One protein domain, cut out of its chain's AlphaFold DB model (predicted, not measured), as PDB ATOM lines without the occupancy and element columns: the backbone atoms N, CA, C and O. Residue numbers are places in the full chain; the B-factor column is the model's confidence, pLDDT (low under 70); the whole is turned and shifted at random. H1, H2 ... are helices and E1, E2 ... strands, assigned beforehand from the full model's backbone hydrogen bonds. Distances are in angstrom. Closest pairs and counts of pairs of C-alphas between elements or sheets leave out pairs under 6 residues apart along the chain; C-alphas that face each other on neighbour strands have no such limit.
ATOM      1  N   GLU A 167     -10.176   1.783 100.417       58.50
ATOM      2  CA  GLU A 167      -9.936   0.740  99.424       58.50
ATOM      3  C   GLU A 167     -11.164   0.470  98.538       58.50
ATOM      4  O   GLU A 167     -11.012   0.285  97.329       58.50
ATOM      5  N   ASP A 168     -12.380   0.538  99.085       54.88
ATOM      6  CA  ASP A 168     -13.624   0.305  98.336       54.88
ATOM      7  C   ASP A 168     -13.893   1.429  97.322       54.88
ATOM      8  O   ASP A 168     -14.158   1.184  96.139       54.88
ATOM      9  N   VAL A 169     -13.728   2.681  97.761       57.12
ATOM     10  CA  VAL A 169     -13.870   3.880  96.921       57.12
ATOM     11  C   VAL A 169     -12.808   3.889  95.817       57.12
ATOM     12  O   VAL A 169     -13.125   4.098  94.637       57.12
ATOM     13  N   CYS A 170     -11.557   3.568  96.175       63.09
ATOM     14  CA  CYS A 170     -10.458   3.386  95.227       63.09
ATOM     15  C   CYS A 170     -10.767   2.292  94.204       63.09
ATOM     16  O   CYS A 170     -10.536   2.490  93.011       63.09
ATOM     17  N   THR A 171     -11.312   1.157  94.643       63.06
ATOM     18  CA  THR A 171     -11.608   0.016  93.772       63.06
ATOM     19  C   THR A 171     -12.643   0.382  92.718       63.06
ATOM     20  O   THR A 171     -12.424   0.104  91.536       63.06
ATOM     21  N   VAL A 172     -13.734   1.056  93.093       64.12
ATOM     22  CA  VAL A 172     -14.758   1.476  92.123       64.12
ATOM     23  C   VAL A 172     -14.229   2.492  91.132       64.12
ATOM     24  O   VAL A 172     -14.397   2.312  89.927       64.12
ATOM     25  N   THR A 173     -13.542   3.523  91.612       67.25
ATOM     26  CA  THR A 173     -13.009   4.578  90.742       67.25
ATOM     27  C   THR A 173     -11.939   4.030  89.800       67.25
ATOM     28  O   THR A 173     -11.955   4.307  88.600       67.25
ATOM     29  N   THR A 174     -11.065   3.155  90.300       68.38
ATOM     30  CA  THR A 174     -10.044   2.476  89.492       68.38
ATOM     31  C   THR A 174     -10.672   1.544  88.461       68.38
ATOM     32  O   THR A 174     -10.237   1.533  87.309       68.38
ATOM     33  N   THR A 175     -11.708   0.790  88.835       67.19
ATOM     34  CA  THR A 175     -12.417  -0.117  87.918       67.19
ATOM     35  C   THR A 175     -13.127   0.677  86.823       67.19
ATOM     36  O   THR A 175     -12.933   0.388  85.644       67.19
ATOM     37  N   ALA A 176     -13.860   1.735  87.184       69.56
ATOM     38  CA  ALA A 176     -14.524   2.627  86.234       69.56
ATOM     39  C   ALA A 176     -13.523   3.250  85.244       69.56
ATOM     40  O   ALA A 176     -13.701   3.155  84.028       69.56
ATOM     41  N   ASN A 177     -12.415   3.802  85.748       74.50
ATOM     42  CA  ASN A 177     -11.381   4.412  84.910       74.50
ATOM     43  C   ASN A 177     -10.639   3.384  84.039       74.50
ATOM     44  O   ASN A 177     -10.256   3.699  82.911       74.50
ATOM     45  N   THR A 178     -10.447   2.155  84.525       71.56
ATOM     46  CA  THR A 178      -9.850   1.060  83.740       71.56
ATOM     47  C   THR A 178     -10.744   0.693  82.564       71.56
ATOM     48  O   THR A 178     -10.267   0.606  81.439       71.56
ATOM     49  N   ILE A 179     -12.050   0.596  82.782       72.69
ATOM     50  CA  ILE A 179     -13.006   0.272  81.717       72.69
ATOM     51  C   ILE A 179     -13.079   1.387  80.686       72.69
ATOM     52  O   ILE A 179     -13.093   1.129  79.486       72.69
ATOM     53  N   MET A 180     -13.042   2.639  81.131       81.31
ATOM     54  CA  MET A 180     -12.962   3.773  80.218       81.31
ATOM     55  C   MET A 180     -11.629   3.815  79.453       81.31
ATOM     56  O   MET A 180     -11.607   4.220  78.293       81.31
ATOM     57  N   ARG A 181     -10.518   3.339  80.030       79.81
ATOM     58  CA  ARG A 181      -9.237   3.157  79.317       79.81
ATOM     59  C   ARG A 181      -9.307   2.051  78.263       79.81
ATOM     60  O   ARG A 181      -8.784   2.216  77.159       79.81
ATOM     61  N   ASP A 182      -9.974   0.950  78.571       77.69
ATOM     62  CA  ASP A 182     -10.181  -0.133  77.616       77.69
ATOM     63  C   ASP A 182     -11.084   0.338  76.468       77.69
ATOM     64  O   ASP A 182     -10.740   0.168  75.294       77.69
ATOM     65  N   MET A 183     -12.159   1.066  76.787       77.94
ATOM     66  CA  MET A 183     -13.009   1.742  75.805       77.94
ATOM     67  C   MET A 183     -12.196   2.702  74.921       77.94
ATOM     68  O   MET A 183     -12.336   2.691  73.698       77.94
ATOM     69  N   ALA A 184     -11.265   3.469  75.503       84.94
ATOM     70  CA  ALA A 184     -10.355   4.334  74.750       84.94
ATOM     71  C   ALA A 184      -9.545   3.556  73.705       84.94
ATOM     72  O   ALA A 184      -9.345   4.025  72.580       84.94
ATOM     73  N   THR A 185      -9.081   2.364  74.081       83.50
ATOM     74  CA  THR A 185      -8.288   1.486  73.219       83.50
ATOM     75  C   THR A 185      -9.114   1.002  72.033       83.50
ATOM     76  O   THR A 185      -8.632   1.086  70.904       83.50
ATOM     77  N   LEU A 186     -10.369   0.588  72.248       82.56
ATOM     78  CA  LEU A 186     -11.253   0.178  71.149       82.56
ATOM     79  C   LEU A 186     -11.643   1.319  70.222       82.56
ATOM     80  O   LEU A 186     -11.751   1.118  69.010       82.56
ATOM     81  N   ILE A 187     -11.860   2.511  70.776       86.00
ATOM     82  CA  ILE A 187     -12.167   3.690  69.968       86.00
ATOM     83  C   ILE A 187     -10.952   4.055  69.114       86.00
ATOM     84  O   ILE A 187     -11.066   4.307  67.915       86.00
ATOM     85  N   THR A 188      -9.757   4.013  69.705       86.50
ATOM     86  CA  THR A 188      -8.506   4.326  69.000       86.50
ATOM     87  C   THR A 188      -8.159   3.269  67.946       86.50
ATOM     88  O   THR A 188      -7.602   3.611  66.903       86.50
ATOM     89  N   SER A 189      -8.501   1.996  68.174       85.25
ATOM     90  CA  SER A 189      -8.304   0.920  67.195       85.25
ATOM     91  C   SER A 189      -9.343   0.913  66.069       85.25
ATOM     92  O   SER A 189      -9.177   0.162  65.109       85.25
ATOM     93  N   GLY A 190     -10.404   1.723  66.174       82.69
ATOM     94  CA  GLY A 190     -11.509   1.774  65.215       82.69
ATOM     95  C   GLY A 190     -12.528   0.637  65.357       82.69
ATOM     96  O   GLY A 190     -13.362   0.468  64.472       82.69
ATOM     97  N   SER A 191     -12.466  -0.138  66.446       82.56
ATOM     98  CA  SER A 191     -13.451  -1.187  66.750       82.56
ATOM     99  C   SER A 191     -14.768  -0.589  67.249       82.56
ATOM    100  O   SER A 191     -15.836  -1.122  66.964       82.56
ATOM    101  N   VAL A 192     -14.681   0.539  67.957       83.00
ATOM    102  CA  VAL A 192     -15.812   1.403  68.303       83.00
ATOM    103  C   VAL A 192     -15.622   2.713  67.529       83.00
ATOM    104  O   VAL A 192     -14.536   3.298  67.585       83.00
ATOM    105  N   PRO A 193     -16.618   3.193  66.773       87.81
ATOM    106  CA  PRO A 193     -16.466   4.432  66.030       87.81
ATOM    107  C   PRO A 193     -16.452   5.634  66.989       87.81
ATOM    108  O   PRO A 193     -17.127   5.650  68.012       87.81
ATOM    109  N   MET A 194     -15.649   6.655  66.678       87.88
ATOM    110  CA  MET A 194     -15.436   7.802  67.577       87.88
ATOM    111  C   MET A 194     -16.704   8.648  67.791       87.88
ATOM    112  O   MET A 194     -16.813   9.351  68.793       87.88
ATOM    113  N   ASP A 195     -17.677   8.551  66.881       89.69
ATOM    114  CA  ASP A 195     -19.001   9.169  66.996       89.69
ATOM    115  C   ASP A 195     -19.869   8.551  68.103       89.69
ATOM    116  O   ASP A 195     -20.888   9.137  68.463       89.69
ATOM    117  N   VAL A 196     -19.440   7.443  68.720       88.19
ATOM    118  CA  VAL A 196     -20.062   6.893  69.933       88.19
ATOM    119  C   VAL A 196     -20.199   7.956  71.028       88.19
ATOM    120  O   VAL A 196     -21.227   8.014  71.695       88.19
ATOM    121  N   PHE A 197     -19.214   8.856  71.148       90.06
ATOM    122  CA  PHE A 197     -19.254   9.960  72.099       90.06
ATOM    123  C   PHE A 197     -20.350  10.969  71.781       90.06
ATOM    124  O   PHE A 197     -20.793  11.645  72.686       90.06
ATOM    125  N   LEU A 198     -20.804  11.100  70.537       90.81
ATOM    126  CA  LEU A 198     -21.850  12.064  70.174       90.81
ATOM    127  C   LEU A 198     -23.256  11.467  70.259       90.81
ATOM    128  O   LEU A 198     -24.227  12.203  70.401       90.81
ATOM    129  N   ASN A 199     -23.361  10.146  70.126       89.75
ATOM    130  CA  ASN A 199     -24.625   9.491  69.810       89.75
ATOM    131  C   ASN A 199     -25.259   8.754  70.996       89.75
ATOM    132  O   ASN A 199     -26.428   8.378  70.904       89.75
ATOM    133  N   HIS A 200     -24.524   8.527  72.089       88.44
ATOM    134  CA  HIS A 200     -25.092   7.840  73.245       88.44
ATOM    135  C   HIS A 200     -26.068   8.738  74.033       88.44
ATOM    136  O   HIS A 200     -25.916   9.966  74.035       88.44
ATOM    137  N   PRO A 201     -27.056   8.148  74.738       84.81
ATOM    138  CA  PRO A 201     -27.999   8.895  75.566       84.81
ATOM    139  C   PRO A 201     -27.297   9.787  76.592       84.81
ATOM    140  O   PRO A 201     -26.345   9.358  77.248       84.81
ATOM    141  N   ASP A 202     -27.788  11.020  76.727       83.44
ATOM    142  CA  ASP A 202     -27.273  12.047  77.642       83.44
ATOM    143  C   ASP A 202     -25.777  12.348  77.487       83.44
ATOM    144  O   ASP A 202     -25.104  12.701  78.455       83.44
ATOM    145  N   SER A 203     -25.235  12.214  76.272       88.88
ATOM    146  CA  SER A 203     -23.830  12.525  76.058       88.88
ATOM    147  C   SER A 203     -23.481  13.974  76.428       88.88
ATOM    148  O   SER A 203     -24.107  14.913  75.922       88.88
ATOM    149  N   PRO A 204     -22.429  14.186  77.243       86.81
ATOM    150  CA  PRO A 204     -21.892  15.516  77.510       86.81
ATOM    151  C   PRO A 204     -21.052  16.067  76.343       86.81
ATOM    152  O   PRO A 204     -20.680  17.243  76.356       86.81
ATOM    153  N   VAL A 205     -20.725  15.246  75.337       90.94
ATOM    154  CA  VAL A 205     -19.856  15.619  74.217       90.94
ATOM    155  C   VAL A 205     -20.701  16.148  73.065       90.94
ATOM    156  O   VAL A 205     -21.474  15.428  72.444       90.94
ATOM    157  N   THR A 206     -20.513  17.424  72.734       87.69
ATOM    158  CA  THR A 206     -21.253  18.095  71.649       87.69
ATOM    159  C   THR A 206     -20.468  18.179  70.341       87.69
ATOM    160  O   THR A 206     -21.050  18.350  69.272       87.69
ATOM    161  N   ALA A 207     -19.143  18.049  70.408       88.56
ATOM    162  CA  ALA A 207     -18.261  18.000  69.254       88.56
ATOM    163  C   ALA A 207     -17.009  17.188  69.588       88.56
ATOM    164  O   ALA A 207     -16.443  17.310  70.673       88.56
ATOM    165  N   ILE A 208     -16.549  16.387  68.629       86.38
ATOM    166  CA  ILE A 208     -15.297  15.648  68.765       86.38
ATOM    167  C   ILE A 208     -14.147  16.584  68.401       86.38
ATOM    168  O   ILE A 208     -13.927  16.901  67.231       86.38
ATOM    169  N   SER A 209     -13.397  17.011  69.411       79.81
ATOM    170  CA  SER A 209     -12.155  17.757  69.233       79.81
ATOM    171  C   SER A 209     -11.070  17.196  70.143       79.81
ATOM    172  O   SER A 209     -11.273  17.110  71.349       79.81
ATOM    173  N   GLY A 210      -9.910  16.860  69.577       81.38
ATOM    174  CA  GLY A 210      -8.762  16.369  70.345       81.38
ATOM    175  C   GLY A 210      -8.609  14.850  70.324       81.38
ATOM    176  O   GLY A 210      -9.100  14.169  69.420       81.38
ATOM    177  N   ARG A 211      -7.842  14.324  71.285       88.31
ATOM    178  CA  ARG A 211      -7.591  12.884  71.415       88.31
ATOM    179  C   ARG A 211      -8.710  12.238  72.228       88.31
ATOM    180  O   ARG A 211      -9.292  12.873  73.100       88.31
ATOM    181  N   VAL A 212      -8.946  10.946  72.000       86.94
ATOM    182  CA  VAL A 212      -9.897  10.134  72.790       86.94
ATOM    183  C   VAL A 212      -9.648  10.295  74.294       86.94
ATOM    184  O   VAL A 212     -10.584  10.471  75.064       86.94
ATOM    185  N   GLN A 213      -8.375  10.312  74.700       84.38
ATOM    186  CA  GLN A 213      -7.986  10.473  76.098       84.38
ATOM    187  C   GLN A 213      -8.438  11.810  76.702       84.38
ATOM    188  O   GLN A 213      -8.799  11.846  77.876       84.38
ATOM    189  N   ASP A 214      -8.443  12.888  75.915       86.00
ATOM    190  CA  ASP A 214      -8.833  14.221  76.382       86.00
ATOM    191  C   ASP A 214     -10.343  14.256  76.660       86.00
ATOM    192  O   ASP A 214     -10.772  14.696  77.724       86.00
ATOM    193  N   ILE A 215     -11.139  13.684  75.746       87.25
ATOM    194  CA  ILE A 215     -12.599  13.547  75.882       87.25
ATOM    195  C   ILE A 215     -12.948  12.713  77.119       87.25
ATOM    196  O   ILE A 215     -13.792  13.111  77.921       87.25
ATOM    197  N   LEU A 216     -12.277  11.571  77.302       86.06
ATOM    198  CA  LEU A 216     -12.505  10.700  78.457       86.06
ATOM    199  C   LEU A 216     -12.145  11.383  79.773       86.06
ATOM    200  O   LEU A 216     -12.939  11.347  80.707       86.06
ATOM    201  N   THR A 217     -10.993  12.052  79.828       82.69
ATOM    202  CA  THR A 217     -10.543  12.763  81.034       82.69
ATOM    203  C   THR A 217     -11.518  13.870  81.428       82.69
ATOM    204  O   THR A 217     -11.769  14.076  82.609       82.69
ATOM    205  N   GLN A 218     -12.094  14.566  80.446       83.94
ATOM    206  CA  GLN A 218     -12.997  15.683  80.701       83.94
ATOM    207  C   GLN A 218     -14.406  15.250  81.137       83.94
ATOM    208  O   GLN A 218     -15.062  15.987  81.872       83.94
ATOM    209  N   HIS A 219     -14.896  14.101  80.663       85.25
ATOM    210  CA  HIS A 219     -16.328  13.782  80.733       85.25
ATOM    211  C   HIS A 219     -16.684  12.412  81.325       85.25
ATOM    212  O   HIS A 219     -17.846  12.207  81.687       85.25
ATOM    213  N   TYR A 220     -15.726  11.483  81.409       84.00
ATOM    214  CA  TYR A 220     -15.985  10.071  81.732       84.00
ATOM    215  C   TYR A 220     -15.048   9.492  82.800       84.00
ATOM    216  O   TYR A 220     -15.341   8.433  83.350       84.00
ATOM    217  N   TYR A 221     -13.928  10.149  83.103       81.00
ATOM    218  CA  TYR A 221     -13.042   9.757  84.195       81.00
ATOM    219  C   TYR A 221     -13.458  10.414  85.503       81.00
ATOM    220  O   TYR A 221     -13.736  11.612  85.555       81.00
ATOM    221  N   VAL A 222     -13.431   9.619  86.568       70.88
ATOM    222  CA  VAL A 222     -13.634  10.105  87.931       70.88
ATOM    223  C   VAL A 222     -12.269  10.242  88.600       70.88
ATOM    224  O   VAL A 222     -11.484   9.293  88.628       70.88
ATOM    225  N   GLY A 223     -11.974  11.435  89.101       62.06
ATOM    226  CA  GLY A 223     -10.752  11.789  89.812       62.06
ATOM    227  C   GLY A 223     -11.046  12.612  91.073       62.06
ATOM    228  O   GLY A 223     -12.207  12.903  91.361       62.06
ATOM    229  N   PRO A 224     -10.002  13.000  91.825       52.56
ATOM    230  CA  PRO A 224     -10.145  13.701  93.106       52.56
ATOM    231  C   PRO A 224     -10.826  15.072  92.980       52.56
ATOM    232  O   PRO A 224     -11.518  15.496  93.896       52.56
ATOM    233  N   ASP A 225     -10.686  15.728  91.826       58.00
ATOM    234  CA  ASP A 225     -11.280  17.042  91.553       58.00
ATOM    235  C   ASP A 225     -12.617  16.950  90.790       58.00
ATOM    236  O   ASP A 225     -13.133  17.953  90.291       58.00
ATOM    237  N   THR A 226     -13.188  15.749  90.627       66.69
ATOM    238  CA  THR A 226     -14.445  15.579  89.890       66.69
ATOM    239  C   THR A 226     -15.615  16.123  90.709       66.69
ATOM    240  O   THR A 226     -16.143  15.450  91.587       66.69
ATOM    241  N   GLU A 227     -16.089  17.318  90.358       68.12
ATOM    242  CA  GLU A 227     -17.224  17.973  91.029       68.12
ATOM    243  C   GLU A 227     -18.530  17.153  90.954       68.12
ATOM    244  O   GLU A 227     -19.352  17.178  91.871       68.12
ATOM    245  N   LYS A 228     -18.740  16.410  89.855       74.56
ATOM    246  CA  LYS A 228     -19.979  15.659  89.576       74.56
ATOM    247  C   LYS A 228     -19.721  14.167  89.311       74.56
ATOM    248  O   LYS A 228     -19.829  13.708  88.166       74.56
ATOM    249  N   PRO A 229     -19.364  13.389  90.345       73.44
ATOM    250  CA  PRO A 229     -18.971  11.991  90.186       73.44
ATOM    251  C   PRO A 229     -20.135  11.105  89.723       73.44
ATOM    252  O   PRO A 229     -19.948  10.276  88.837       73.44
ATOM    253  N   TYR A 230     -21.359  11.315  90.221       76.50
ATOM    254  CA  TYR A 230     -22.522  10.509  89.816       76.50
ATOM    255  C   TYR A 230     -22.962  10.792  88.382       76.50
ATOM    256  O   TYR A 230     -23.315   9.862  87.658       76.50
ATOM    257  N   ALA A 231     -22.868  12.046  87.935       80.88
ATOM    258  CA  ALA A 231     -23.069  12.375  86.525       80.88
ATOM    259  C   ALA A 231     -22.021  11.685  85.633       80.88
ATOM    260  O   ALA A 231     -22.340  11.195  84.555       80.88
ATOM    261  N   THR A 232     -20.778  11.593  86.107       79.81
ATOM    262  CA  THR A 232     -19.688  10.937  85.375       79.81
ATOM    263  C   THR A 232     -19.895   9.420  85.290       79.81
ATOM    264  O   THR A 232     -19.751   8.846  84.210       79.81
ATOM    265  N   TYR A 233     -20.321   8.766  86.379       78.38
ATOM    266  CA  TYR A 233     -20.702   7.348  86.344       78.38
ATOM    267  C   TYR A 233     -21.890   7.097  85.407       78.38
ATOM    268  O   TYR A 233     -21.840   6.151  84.621       78.38
ATOM    269  N   LYS A 234     -22.913   7.967  85.423       85.00
ATOM    270  CA  LYS A 234     -24.030   7.912  84.465       85.00
ATOM    271  C   LYS A 234     -23.523   7.967  83.019       85.00
ATOM    272  O   LYS A 234     -23.882   7.109  82.218       85.00
ATOM    273  N   ASN A 235     -22.655   8.925  82.692       86.88
ATOM    274  CA  ASN A 235     -22.107   9.069  81.340       86.88
ATOM    275  C   ASN A 235     -21.332   7.819  80.894       86.88
ATOM    276  O   ASN A 235     -21.485   7.377  79.757       86.88
ATOM    277  N   ALA A 236     -20.515   7.243  81.784       81.56
ATOM    278  CA  ALA A 236     -19.745   6.034  81.502       81.56
ATOM    279  C   ALA A 236     -20.647   4.816  81.246       81.56
ATOM    280  O   ALA A 236     -20.415   4.082  80.285       81.56
ATOM    281  N   ILE A 237     -21.691   4.626  82.061       82.19
ATOM    282  CA  ILE A 237     -22.677   3.551  81.875       82.19
ATOM    283  C   ILE A 237     -23.416   3.734  80.546       82.19
ATOM    284  O   ILE A 237     -23.404   2.820  79.726       82.19
ATOM    285  N   ASN A 238     -23.954   4.928  80.273       87.00
ATOM    286  CA  ASN A 238     -24.681   5.209  79.029       87.00
ATOM    287  C   ASN A 238     -23.817   4.979  77.778       87.00
ATOM    288  O   ASN A 238     -24.305   4.471  76.767       87.00
ATOM    289  N   LEU A 239     -22.532   5.346  77.834       86.25
ATOM    290  CA  LEU A 239     -21.584   5.115  76.746       86.25
ATOM    291  C   LEU A 239     -21.372   3.614  76.487       86.25
ATOM    292  O   LEU A 239     -21.346   3.185  75.331       86.25
ATOM    293  N   ILE A 240     -21.215   2.823  77.552       79.56
ATOM    294  CA  ILE A 240     -21.044   1.367  77.477       79.56
ATOM    295  C   ILE A 240     -22.310   0.700  76.941       79.56
ATOM    296  O   ILE A 240     -22.221  -0.065  75.982       79.56
ATOM    297  N   GLU A 241     -23.473   1.000  77.520       80.69
ATOM    298  CA  GLU A 241     -24.749   0.408  77.106       80.69
ATOM    299  C   GLU A 241     -25.037   0.706  75.636       80.69
ATOM    300  O   GLU A 241     -25.298  -0.211  74.861       80.69
ATOM    301  N   TYR A 242     -24.842   1.957  75.206       87.19
ATOM    302  CA  TYR A 242     -25.012   2.327  73.805       87.19
ATOM    303  C   TYR A 242     -24.058   1.565  72.877       87.19
ATOM    304  O   TYR A 242     -24.480   1.017  71.860       87.19
ATOM    305  N   ALA A 243     -22.767   1.498  73.205       82.25
ATOM    306  CA  ALA A 243     -21.810   0.753  72.390       82.25
ATOM    307  C   ALA A 243     -22.113  -0.758  72.359       82.25
ATOM    308  O   ALA A 243     -21.875  -1.408  71.336       82.25
ATOM    309  N   SER A 244     -22.652  -1.311  73.450       79.12
ATOM    310  CA  SER A 244     -23.098  -2.704  73.532       79.12
ATOM    311  C   SER A 244     -24.299  -2.953  72.622       79.12
ATOM    312  O   SER A 244     -24.266  -3.878  71.811       79.12
ATOM    313  N   ASP A 245     -25.308  -2.082  72.674       82.38
ATOM    314  CA  ASP A 245     -26.520  -2.170  71.852       82.38
ATOM    315  C   ASP A 245     -26.231  -2.072  70.351       82.38
ATOM    316  O   ASP A 245     -26.902  -2.702  69.532       82.38
ATOM    317  N   GLN A 246     -25.198  -1.317  69.972       83.38
ATOM    318  CA  GLN A 246     -24.740  -1.225  68.584       83.38
ATOM    319  C   GLN A 246     -23.864  -2.414  68.142       83.38
ATOM    320  O   GLN A 246     -23.428  -2.471  66.991       83.38
ATOM    321  N   GLY A 247     -23.600  -3.378  69.030       74.38
ATOM    322  CA  GLY A 247     -22.816  -4.574  68.726       74.38
ATOM    323  C   GLY A 247     -21.312  -4.323  68.592       74.38
ATOM    324  O   GLY A 247     -20.610  -5.150  68.012       74.38
ATOM    325  N   TYR A 248     -20.802  -3.204  69.118       75.75
ATOM    326  CA  TYR A 248     -19.368  -2.884  69.100       75.75
ATOM    327  C   TYR A 248     -18.590  -3.551  70.242       75.75
ATOM    328  O   TYR A 248     -17.361  -3.485  70.290       75.75
ATOM    329  N   PHE A 249     -19.300  -4.199  71.166       67.38
ATOM    330  CA  PHE A 249     -18.723  -4.829  72.345       67.38
ATOM    331  C   PHE A 249     -18.036  -6.157  72.028       67.38
ATOM    332  O   PHE A 249     -18.631  -7.068  71.451       67.38
ATOM    333  N   THR A 250     -16.788  -6.301  72.480       65.94
ATOM    334  CA  THR A 250     -16.141  -7.615  72.533       65.94
ATOM    335  C   THR A 250     -16.627  -8.391  73.767       65.94
ATOM    336  O   THR A 250     -17.010  -7.779  74.771       65.94
ATOM    337  N   PRO A 251     -16.600  -9.735  73.750       64.75
ATOM    338  CA  PRO A 251     -16.944 -10.544  74.920       64.75
ATOM    339  C   PRO A 251     -16.099 -10.218  76.163       64.75
ATOM    340  O   PRO A 251     -16.607 -10.284  77.280       64.75
ATOM    341  N   GLU A 252     -14.833  -9.821  75.988       59.41
ATOM    342  CA  GLU A 252     -13.973  -9.396  77.099       59.41
ATOM    343  C   GLU A 252     -14.465  -8.096  77.757       59.41
ATOM    344  O   GLU A 252     -14.400  -7.968  78.977       59.41
ATOM    345  N   MET A 253     -15.024  -7.159  76.982       59.25
ATOM    346  CA  MET A 253     -15.587  -5.914  77.519       59.25
ATOM    347  C   MET A 253     -16.921  -6.102  78.219       59.25
ATOM    348  O   MET A 253     -17.180  -5.433  79.215       59.25
ATOM    349  N   ALA A 254     -17.750  -7.025  77.736       63.34
ATOM    350  CA  ALA A 254     -18.990  -7.378  78.419       63.34
ATOM    351  C   ALA A 254     -18.695  -7.928  79.829       63.34
ATOM    352  O   ALA A 254     -19.344  -7.539  80.796       63.34
ATOM    353  N   GLY A 255     -17.638  -8.740  79.967       65.69
ATOM    354  CA  GLY A 255     -17.164  -9.219  81.270       65.69
ATOM    355  C   GLY A 255     -16.629  -8.106  82.182       65.69
ATOM    356  O   GLY A 255     -16.793  -8.167  83.402       65.69
ATOM    357  N   LEU A 256     -16.028  -7.063  81.608       61.34
ATOM    358  CA  LEU A 256     -15.572  -5.892  82.358       61.34
ATOM    359  C   LEU A 256     -16.733  -4.992  82.792       61.34
ATOM    360  O   LEU A 256     -16.738  -4.540  83.933       61.34
ATOM    361  N   TYR A 257     -17.743  -4.786  81.942       67.19
ATOM    362  CA  TYR A 257     -18.977  -4.089  82.319       67.19
ATOM    363  C   TYR A 257     -19.690  -4.803  83.468       67.19
ATOM    364  O   TYR A 257     -20.032  -4.182  84.471       67.19
ATOM    365  N   ASP A 258     -19.816  -6.126  83.379       71.69
ATOM    366  CA  ASP A 258     -20.360  -6.937  84.464       71.69
ATOM    367  C   ASP A 258     -19.560  -6.775  85.761       71.69
ATOM    368  O   ASP A 258     -20.146  -6.677  86.839       71.69
ATOM    369  N   THR A 259     -18.231  -6.688  85.655       68.31
ATOM    370  CA  THR A 259     -17.351  -6.422  86.799       68.31
ATOM    371  C   THR A 259     -17.563  -5.013  87.358       68.31
ATOM    372  O   THR A 259     -17.586  -4.853  88.575       68.31
ATOM    373  N   LEU A 260     -17.763  -3.995  86.511       69.31
ATOM    374  CA  LEU A 260     -18.058  -2.626  86.943       69.31
ATOM    375  C   LEU A 260     -19.330  -2.562  87.762       69.31
ATOM    376  O   LEU A 260     -19.320  -1.985  88.838       69.31
ATOM    377  N   VAL A 261     -20.411  -3.145  87.245       71.25
ATOM    378  CA  VAL A 261     -21.727  -3.095  87.884       71.25
ATOM    379  C   VAL A 261     -21.668  -3.784  89.246       71.25
ATOM    380  O   VAL A 261     -22.134  -3.210  90.222       71.25
ATOM    381  N   VAL A 262     -21.001  -4.940  89.338       72.81
ATOM    382  CA  VAL A 262     -20.772  -5.635  90.618       72.81
ATOM    383  C   VAL A 262     -19.903  -4.803  91.564       72.81
ATOM    384  O   VAL A 262     -20.194  -4.716  92.747       72.81
ATOM    385  N   LYS A 263     -18.845  -4.146  91.072       69.12
ATOM    386  CA  LYS A 263     -17.996  -3.306  91.928       69.12
ATOM    387  C   LYS A 263     -18.683  -2.031  92.391       69.12
ATOM    388  O   LYS A 263     -18.494  -1.638  93.538       69.12
ATOM    389  N   LEU A 264     -19.496  -1.418  91.536       68.38
ATOM    390  CA  LEU A 264     -20.384  -0.323  91.910       68.38
ATOM    391  C   LEU A 264     -21.338  -0.781  93.016       68.38
ATOM    392  O   LEU A 264     -21.482  -0.076  94.003       68.38
ATOM    393  N   GLU A 265     -21.923  -1.972  92.894       71.06
ATOM    394  CA  GLU A 265     -22.785  -2.566  93.918       71.06
ATOM    395  C   GLU A 265     -22.051  -2.798  95.253       71.06
ATOM    396  O   GLU A 265     -22.564  -2.411  96.302       71.06
ATOM    397  N   ASP A 266     -20.836  -3.362  95.202       67.12
ATOM    398  CA  ASP A 266     -19.991  -3.651  96.371       67.12
ATOM    399  C   ASP A 266     -19.618  -2.376  97.152       67.12
ATOM    400  O   ASP A 266     -19.636  -2.377  98.383       67.12
ATOM    401  N   ALA A 267     -19.249  -1.290  96.457       61.19
ATOM    402  CA  ALA A 267     -18.747  -0.081  97.118       61.19
ATOM    403  C   ALA A 267     -19.794   1.021  97.301       61.19
ATOM    404  O   ALA A 267     -19.508   2.022  97.958       61.19
ATOM    405  N   MET A 268     -20.989   0.894  96.725       68.06
ATOM    406  CA  MET A 268     -22.069   1.862  96.917       68.06
ATOM    407  C   MET A 268     -23.046   1.352  97.964       68.06
ATOM    408  O   MET A 268     -23.464   0.203  97.947       68.06
ATOM    409  N   LYS A 269     -23.488   2.246  98.846       69.06
ATOM    410  CA  LYS A 269     -24.615   2.052  99.750       69.06
ATOM    411  C   LYS A 269     -25.786   2.888  99.282       69.06
ATOM    412  O   LYS A 269     -25.765   4.115  99.361       69.06
ATOM    413  N   ILE A 270     -26.842   2.206  98.866       71.19
ATOM    414  CA  ILE A 270     -28.103   2.857  98.522       71.19
ATOM    415  C   ILE A 270     -28.994   2.856  99.764       71.19
ATOM    416  O   ILE A 270     -29.166   1.831 100.425       71.19
ATOM    417  N   LYS A 271     -29.529   4.024 100.117       72.31
ATOM    418  CA  LYS A 271     -30.410   4.216 101.272       72.31
ATOM    419  C   LYS A 271     -31.704   4.872 100.813       72.31
ATOM    420  O   LYS A 271     -31.674   5.904 100.142       72.31
ATOM    421  N   LEU A 272     -32.824   4.321 101.262       70.06
ATOM    422  CA  LEU A 272     -34.093   5.036 101.280       70.06
ATOM    423  C   LEU A 272     -34.174   5.834 102.573       70.06
ATOM    424  O   LEU A 272     -34.039   5.276 103.666       70.06
TER     425      LEU A 272
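This is residues 167 to 272 of the 324 residues of an uncharacterized protein of Cyanobacteria bacterium UBA9579 (UniProt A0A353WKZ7). Three long helices, H1, H4 and H5, make a loosely formed bundle with their centres in a triangle: H1 and H5 run side by side in opposite ways, and H4 slants past them as the third member. The short helices H2 and H3 pack on this bundle, H2 on H4 and H3 on H1, with a long link between the two, while E1 leads away from the last residue of H5. The printed part has 106 residues, with five named helices and then one named strand, in the order H1 H2 H3 H4 H5 E1, and its class is mostly helix. It is compact, with a radius of gyration of the C-alphas of 13.3 A, and rounded, with spans of 38 by 31 by 24 A.

The first element, H1, residues 167 to 188, is the longest helix by residues and measures 30.7 A from first to last C-alpha. It begins at C-alpha 167 at (-9.936, 0.740, 99.424) and ends at C-alpha 188 at (-8.506, 4.326, 69.000). H2 is a helix of four residues, 196 to 199, 5.3 A long. H3, residues 212 to 219, is 10.9 A long. H4, residues 229 to 245, is 24.4 A long and begins at C-alpha 229 at (-18.971, 11.991, 90.186). H5, residues 251 to 267, is 24.6 A long. The strand E1, residues 268 to 272, is 13.2 A long, ends at C-alpha 272 at (-34.093, 5.036, 101.280), and pairs with no named strand.

H1 is the hub and touches H3, H4 and H5. H1 and H5 touch with 17 pairs of C-alphas within 8 A and run opposite ways at a shallow tilt of 23 degrees; their closest C-alphas, those of Asp 168 and Ala 267, are 5.3 A apart. H1 and H4 only just touch, with 3 pairs of C-alphas within 8 A, through residues 176 to 180 of H1 and 233 to 236 of H4. They run the same way at a steep tilt of 42 degrees, and the closest C-alphas are those of Met 180 and Ala 236, 7.3 A apart. H4 and H5 are close but not clearly touching, opposite ways at a shallow tilt of 27 degrees, with the C-alphas of Ile 240 and Tyr 257 closest at 7.6 A. H3 touches H1 at residues 180 to 188 of H1 alone, at a steep tilt of 41 degrees, opposite ways; the closest C-alphas are those of Ala 184 and Val 212, 6.1 A apart. H3 and H4 are close but not clearly touching, with the C-alphas of His 219 and Thr 232 closest at 6.4 A. H2 touches H4 at residues 239 to 243 of H4 alone, and the closest C-alphas, those of Val 196 and Ala 243, are 6.8 A apart. H5 and E1 meet only through their link. H1 and E1 are only just apart, with their closest C-alphas 8.4 A from each other. In H1, H3, H4 and H5 every O i to N i+4 pair is within hydrogen-bond range, and H2 is too short for such a pair.

The two C-alphas farthest apart, those of Ser 189 and Leu 272, are 42.9 A from each other. The printed part has no cut. The link from H2 to H3, residues 200 to 211, is long; the links H4 to H5 and H5 to E1 are tight, and H1 to H2 and H3 to H4 are short. The mean pLDDT of the printed part is 76.6, and 32 residues are under 70, among them residues 167 to 176, 223 to 227 and 249 to 257.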